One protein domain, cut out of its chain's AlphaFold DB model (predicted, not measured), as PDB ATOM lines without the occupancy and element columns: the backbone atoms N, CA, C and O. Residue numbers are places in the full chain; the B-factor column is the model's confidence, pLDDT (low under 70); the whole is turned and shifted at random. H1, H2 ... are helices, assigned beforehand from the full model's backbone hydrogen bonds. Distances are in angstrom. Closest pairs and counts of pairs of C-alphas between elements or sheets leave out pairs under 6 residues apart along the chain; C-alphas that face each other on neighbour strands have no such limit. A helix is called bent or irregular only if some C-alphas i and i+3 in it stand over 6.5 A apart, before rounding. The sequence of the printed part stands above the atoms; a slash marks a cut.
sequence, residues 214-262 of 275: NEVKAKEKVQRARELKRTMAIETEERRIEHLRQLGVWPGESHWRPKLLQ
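What this domain is: This is residues 214 to 262 of the 275 residues of the protein "Hypothetical protein" of Polarella glacialis (UniProt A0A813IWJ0). One long straight helix, H1, makes the length of this rod, and beyond Gln 246, its last residue, the backbone folds back along one side of it, giving the outline of a hook with a long straight shaft. The folded-back part is a stretch with no named element, residues 247 to 258, and it ends in the very short helix H2, which packs on H1 partway along its length; the first half of the shaft, residues 214 to 229, sticks out free. The printed part has 49 residues with two named helices, H1 then H2, and no named strand, and its class is all helix. It is extended, with a radius of gyration of the C-alphas of 15.1 A, and spans 51 by 19 by 6 A.

Where its parts are: H1 holds residues 214 to 246 and measures 47.9 A from first to last C-alpha. It begins at C-alpha 214, at (223.609, 252.765, 216.607), and ends at C-alpha 246, at (257.315, 219.172, 210.923). H2 holds residues 259 to 262, with a length of 5.1 A, and its C-alpha 262 is at (244.034, 232.874, 199.010).

How they stand to each other: H1 is not bent, and each of its O i to N i+4 pairs is within hydrogen-bond range. H2, with 4 residues, is too short for such a pair; its one O i to N i+3 pair is within range. H1 and H2 touch, with 4 pairs of C-alphas within 8 A, and H1 does so with residues 230 to 234 alone. Their closest C-alphas are those of Ile 234 and Leu 261, 6.7 A apart.

The domain as a whole: The two C-alphas farthest apart are those of Asn 214 and Gly 248, at 50.9 A. Without residues 214 to 229, which stand free, the body spans 26 by 19 by 6 A. The link from H1 to H2 is long, with 12 residues. The printed part has no cut. Its mean pLDDT is 89.7, and no printed residue is under 70.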
ATOM      1  N   ASN A 214     223.697 254.141 216.103       89.75
ATOM      2  CA  ASN A 214     223.609 252.765 216.607       89.75
ATOM      3  C   ASN A 214     223.823 251.704 215.510       89.75
ATOM      4  O   ASN A 214     224.420 250.663 215.774       89.75
ATOM      5  N   GLU A 215     223.391 251.969 214.273       89.38
ATOM      6  CA  GLU A 215     223.640 251.070 213.138       89.38
ATOM      7  C   GLU A 215     225.114 251.063 212.735       89.38
ATOM      8  O   GLU A 215     225.628 250.018 212.335       89.38
ATOM      9  N   VAL A 216     225.800 252.206 212.849       89.75
ATOM     10  CA  VAL A 216     227.242 252.308 212.580       89.75
ATOM     11  C   VAL A 216     228.009 251.425 213.561       89.75
ATOM     12  O   VAL A 216     228.720 250.521 213.126       89.75
ATOM     13  N   LYS A 217     227.748 251.567 214.868       92.56
ATOM     14  CA  LYS A 217     228.348 250.712 215.909       92.56
ATOM     15  C   LYS A 217     228.055 249.226 215.683       92.56
ATOM     16  O   LYS A 217     228.928 248.381 215.871       92.56
ATOM     17  N   ALA A 218     226.833 248.882 215.276       92.81
ATOM     18  CA  ALA A 218     226.475 247.497 214.978       92.81
ATOM     19  C   ALA A 218     227.252 246.948 213.769       92.81
ATOM     20  O   ALA A 218     227.759 245.829 213.821       92.81
ATOM     21  N   LYS A 219     227.394 247.736 212.697       92.44
ATOM     22  CA  LYS A 219     228.191 247.358 211.522       92.44
ATOM     23  C   LYS A 219     229.670 247.205 211.854       92.44
ATOM     24  O   LYS A 219     230.266 246.231 211.411       92.44
ATOM     25  N   GLU A 220     230.230 248.097 212.664       95.00
ATOM     26  CA  GLU A 220     231.615 248.006 213.137       95.00
ATOM     27  C   GLU A 220     231.844 246.732 213.955       95.00
ATOM     28  O   GLU A 220     232.817 246.025 213.721       95.00
ATOM     29  N   LYS A 221     230.923 246.372 214.859       95.62
ATOM     30  CA  LYS A 221     230.997 245.095 215.592       95.62
ATOM     31  C   LYS A 221     231.000 243.895 214.643       95.62
ATOM     32  O   LYS A 221     231.797 242.979 214.820       95.62
ATOM     33  N   VAL A 222     230.140 243.909 213.623       95.75
ATOM     34  CA  VAL A 222     230.089 242.843 212.610       95.75
ATOM     35  C   VAL A 222     231.371 242.802 211.772       95.75
ATOM     36  O   VAL A 222     231.854 241.713 211.473       95.75
ATOM     37  N   GLN A 223     231.939 243.952 211.404       95.81
ATOM     38  CA  GLN A 223     233.214 244.031 210.683       95.81
ATOM     39  C   GLN A 223     234.367 243.493 211.533       95.81
ATOM     40  O   GLN A 223     235.048 242.575 211.088       95.81
ATOM     41  N   ARG A 224     234.492 243.940 212.788       96.38
ATOM     42  CA  ARG A 224     235.487 243.423 213.741       96.38
ATOM     43  C   ARG A 224     235.358 241.917 213.944       96.38
ATOM     44  O   ARG A 224     236.356 241.213 213.940       96.38
ATOM     45  N   ALA A 225     234.137 241.393 214.065       96.44
ATOM     46  CA  ALA A 225     233.919 239.951 214.178       96.44
ATOM     47  C   ALA A 225     234.354 239.189 212.910       96.44
ATOM     48  O   ALA A 225     234.893 238.088 213.007       96.44
ATOM     49  N   ARG A 226     234.152 239.765 211.716       92.75
ATOM     50  CA  ARG A 226     234.625 239.180 210.448       92.75
ATOM     51  C   ARG A 226     236.147 239.211 210.336       92.75
ATOM     52  O   ARG A 226     236.726 238.225 209.895       92.75
ATOM     53  N   GLU A 227     236.778 240.304 210.745       93.06
ATOM     54  CA  GLU A 227     238.236 240.449 210.785       93.06
ATOM     55  C   GLU A 227     238.862 239.484 211.796       93.06
ATOM     56  O   GLU A 227     239.818 238.787 211.463       93.06
ATOM     57  N   LEU A 228     238.268 239.347 212.984       95.44
ATOM     58  CA  LEU A 228     238.680 238.367 213.989       95.44
ATOM     59  C   LEU A 228     238.536 236.937 213.456       95.44
ATOM     60  O   LEU A 228     239.443 236.123 213.579       95.44
ATOM     61  N   LYS A 229     237.426 236.624 212.784       93.38
ATOM     62  CA  LYS A 229     237.262 235.314 212.143       93.38
ATOM     63  C   LYS A 229     238.313 235.075 211.052       93.38
ATOM     64  O   LYS A 229     238.792 233.954 210.916       93.38
ATOM     65  N   ARG A 230     238.668 236.107 210.275       90.12
ATOM     66  CA  ARG A 230     239.708 236.025 209.237       90.12
ATOM     67  C   ARG A 230     241.085 235.784 209.856       90.12
ATOM     68  O   ARG A 230     241.787 234.902 209.384       90.12
ATOM     69  N   THR A 231     241.445 236.517 210.906       91.19
ATOM     70  CA  THR A 231     242.726 236.360 211.621       91.19
ATOM     71  C   THR A 231     242.839 234.992 212.282       91.19
ATOM     72  O   THR A 231     243.806 234.292 212.014       91.19
ATOM     73  N   MET A 232     241.805 234.540 212.996       94.06
ATOM     74  CA  MET A 232     241.748 233.181 213.547       94.06
ATOM     75  C   MET A 232     241.928 232.110 212.467       94.06
ATOM     76  O   MET A 232     242.684 231.165 212.656       94.06
ATOM     77  N   ALA A 233     241.269 232.263 211.312       91.19
ATOM     78  CA  ALA A 233     241.419 231.325 210.201       91.19
ATOM     79  C   ALA A 233     242.854 231.307 209.641       91.19
ATOM     80  O   ALA A 233     243.376 230.234 209.335       91.19
ATOM     81  N   ILE A 234     243.497 232.475 209.532       89.62
ATOM     82  CA  ILE A 234     244.902 232.588 209.119       89.62
ATOM     83  C   ILE A 234     245.802 231.888 210.138       89.62
ATOM     84  O   ILE A 234     246.598 231.047 209.745       89.62
ATOM     85  N   GLU A 235     245.640 232.165 211.433       91.94
ATOM     86  CA  GLU A 235     246.437 231.547 212.497       91.94
ATOM     87  C   GLU A 235     246.286 230.022 212.522       91.94
ATOM     88  O   GLU A 235     247.271 229.301 212.664       91.94
ATOM     89  N   THR A 236     245.066 229.504 212.344       93.19
ATOM     90  CA  THR A 236     244.844 228.052 212.268       93.19
ATOM     91  C   THR A 236     245.513 227.423 211.050       93.19
ATOM     92  O   THR A 236     246.043 226.317 211.153       93.19
ATOM     93  N   GLU A 237     245.528 228.120 209.912       88.44
ATOM     94  CA  GLU A 237     246.180 227.631 208.698       88.44
ATOM     95  C   GLU A 237     247.709 227.723 208.814       88.44
ATOM     96  O   GLU A 237     248.399 226.788 208.419       88.44
ATOM     97  N   GLU A 238     248.249 228.787 209.421       88.94
ATOM     98  CA  GLU A 238     249.678 228.905 209.746       88.94
ATOM     99  C   GLU A 238     250.124 227.724 210.625       88.94
ATOM    100  O   GLU A 238     251.061 227.016 210.258       88.94
ATOM    101  N   ARG A 239     249.383 227.417 211.701       93.06
ATOM    102  CA  ARG A 239     249.663 226.259 212.573       93.06
ATOM    103  C   ARG A 239     249.588 224.924 211.835       93.06
ATOM    104  O   ARG A 239     250.426 224.050 212.045       93.06
ATOM    105  N   ARG A 240     248.596 224.748 210.959       90.44
ATOM    106  CA  ARG A 240     248.467 223.543 210.128       90.44
ATOM    107  C   ARG A 240     249.670 223.380 209.198       90.44
ATOM    108  O   ARG A 240     250.193 222.276 209.079       90.44
ATOM    109  N   ILE A 241     250.110 224.456 208.548       89.69
ATOM    110  CA  ILE A 241     251.272 224.442 207.649       89.69
ATOM    111  C   ILE A 241     252.552 224.134 208.427       89.69
ATOM    112  O   ILE A 241     253.361 223.334 207.966       89.69
ATOM    113  N   GLU A 242     252.729 224.725 209.609       91.19
ATOM    114  CA  GLU A 242     253.855 224.425 210.500       91.19
ATOM    115  C   GLU A 242     253.874 222.948 210.906       91.19
ATOM    116  O   GLU A 242     254.922 222.306 210.835       91.19
ATOM    117  N   HIS A 243     252.717 222.379 211.248       93.00
ATOM    118  CA  HIS A 243     252.603 220.962 211.576       93.00
ATOM    119  C   HIS A 243     252.929 220.050 210.381       93.00
ATOM    120  O   HIS A 243     253.716 219.115 210.512       93.00
ATOM    121  N   LEU A 244     252.399 220.347 209.189       89.56
ATOM    122  CA  LEU A 244     252.737 219.605 207.966       89.56
ATOM    123  C   LEU A 244     254.233 219.684 207.648       89.56
ATOM    124  O   LEU A 244     254.838 218.684 207.266       89.56
ATOM    125  N   ARG A 245     254.846 220.849 207.878       88.50
ATOM    126  CA  ARG A 245     256.287 221.044 207.716       88.50
ATOM    127  C   ARG A 245     257.093 220.180 208.684       88.50
ATOM    128  O   ARG A 245     258.089 219.605 208.260       88.50
ATOM    129  N   GLN A 246     256.676 220.067 209.947       92.19
ATOM    130  CA  GLN A 246     257.315 219.172 210.923       92.19
ATOM    131  C   GLN A 246     257.247 217.705 210.484       92.19
ATOM    132  O   GLN A 246     258.203 216.963 210.683       92.19
ATOM    133  N   LEU A 247     256.149 217.305 209.840       94.75
ATOM    134  CA  LEU A 247     255.975 215.966 209.270       94.75
ATOM    135  C   LEU A 247     256.708 215.765 207.929       94.75
ATOM    136  O   LEU A 247     256.666 214.670 207.374       94.75
ATOM    137  N   GLY A 248     257.351 216.801 207.377       92.44
ATOM    138  CA  GLY A 248     257.998 216.749 206.061       92.44
ATOM    139  C   GLY A 248     257.021 216.685 204.879       92.44
ATOM    140  O   GLY A 248     257.429 216.375 203.763       92.44
ATOM    141  N   VAL A 249     255.736 216.980 205.100       92.75
ATOM    142  CA  VAL A 249     254.685 216.934 204.076       92.75
ATOM    143  C   VAL A 249     254.532 218.306 203.419       92.75
ATOM    144  O   VAL A 249     254.407 219.332 204.090       92.75
ATOM    145  N   TRP A 250     254.507 218.335 202.084       86.69
ATOM    146  CA  TRP A 250     254.291 219.565 201.321       86.69
ATOM    147  C   TRP A 250     252.849 220.088 201.503       86.69
ATOM    148  O   TRP A 250     251.902 219.336 201.273       86.69
ATOM    149  N   PRO A 251     252.642 221.372 201.866       81.06
ATOM    150  CA  PRO A 251     251.315 221.914 202.182       81.06
ATOM    151  C   PRO A 251     250.406 222.153 200.960       81.06
ATOM    152  O   PRO A 251     249.239 222.503 201.136       81.06
ATOM    153  N   GLY A 252     250.910 221.967 199.736       84.25
ATOM    154  CA  GLY A 252     250.168 222.194 198.492       84.25
ATOM    155  C   GLY A 252     250.226 223.641 197.994       84.25
ATOM    156  O   GLY A 252     250.904 224.498 198.566       84.25
ATOM    157  N   GLU A 253     249.531 223.915 196.890       81.88
ATOM    158  CA  GLU A 253     249.503 225.239 196.262       81.88
ATOM    159  C   GLU A 253     248.504 226.202 196.924       81.88
ATOM    160  O   GLU A 253     247.457 225.809 197.442       81.88
ATOM    161  N   SER A 254     248.782 227.508 196.841       78.94
ATOM    162  CA  SER A 254     247.952 228.562 197.442       78.94
ATOM    163  C   SER A 254     246.502 228.571 196.943       78.94
ATOM    164  O   SER A 254     245.608 228.975 197.683       78.94
ATOM    165  N   HIS A 255     246.241 228.103 195.718       84.69
ATOM    166  CA  HIS A 255     244.900 228.093 195.130       84.69
ATOM    167  C   HIS A 255     243.998 226.963 195.668       84.69
ATOM    168  O   HIS A 255     242.778 227.050 195.537       84.69
ATOM    169  N   TRP A 256     244.560 225.946 196.339       82.88
ATOM    170  CA  TRP A 256     243.791 224.899 197.039       82.88
ATOM    171  C   TRP A 256     243.201 225.380 198.366       82.88
ATOM    172  O   TRP A 256     242.394 224.694 198.993       82.88
ATOM    173  N   ARG A 257     243.591 226.576 198.810       82.88
ATOM    174  CA  ARG A 257     243.101 227.165 200.052       82.88
ATOM    175  C   ARG A 257     241.691 227.706 199.888       82.88
ATOM    176  O   ARG A 257     241.322 228.150 198.796       82.88
ATOM    177  N   PRO A 258     240.920 227.781 200.985       81.31
ATOM    178  CA  PRO A 258     239.672 228.528 201.003       81.31
ATOM    179  C   PRO A 258     239.882 229.954 200.482       81.31
ATOM    180  O   PRO A 258     240.848 230.612 200.866       81.31
ATOM    181  N   LYS A 259     238.950 230.462 199.664       84.00
ATOM    182  CA  LYS A 259     239.039 231.799 199.033       84.00
ATOM    183  C   LYS A 259     239.422 232.925 200.005       84.00
ATOM    184  O   LYS A 259     240.189 233.805 199.645       84.00
ATOM    185  N   LEU A 260     238.952 232.863 201.255       80.88
ATOM    186  CA  LEU A 260     239.265 233.844 202.309       80.88
ATOM    187  C   LEU A 260     240.766 233.955 202.647       80.88
ATOM    188  O   LEU A 260     241.208 234.997 203.135       80.88
ATOM    189  N   LEU A 261     241.523 232.882 202.407       81.38
ATOM    190  CA  LEU A 261     242.945 232.739 202.720       81.38
ATOM    191  C   LEU A 261     243.839 232.809 201.472       81.38
ATOM    192  O   LEU A 261     245.053 232.888 201.615       81.38
ATOM    193  N   GLN A 262     243.266 232.796 200.262       84.00
ATOM    194  CA  GLN A 262     244.034 232.874 199.010       84.00
ATOM    195  C   GLN A 262     244.735 234.228 198.838       84.00
ATOM    196  O   GLN A 262     245.833 234.292 198.299       84.00
TER     197      GLN A 262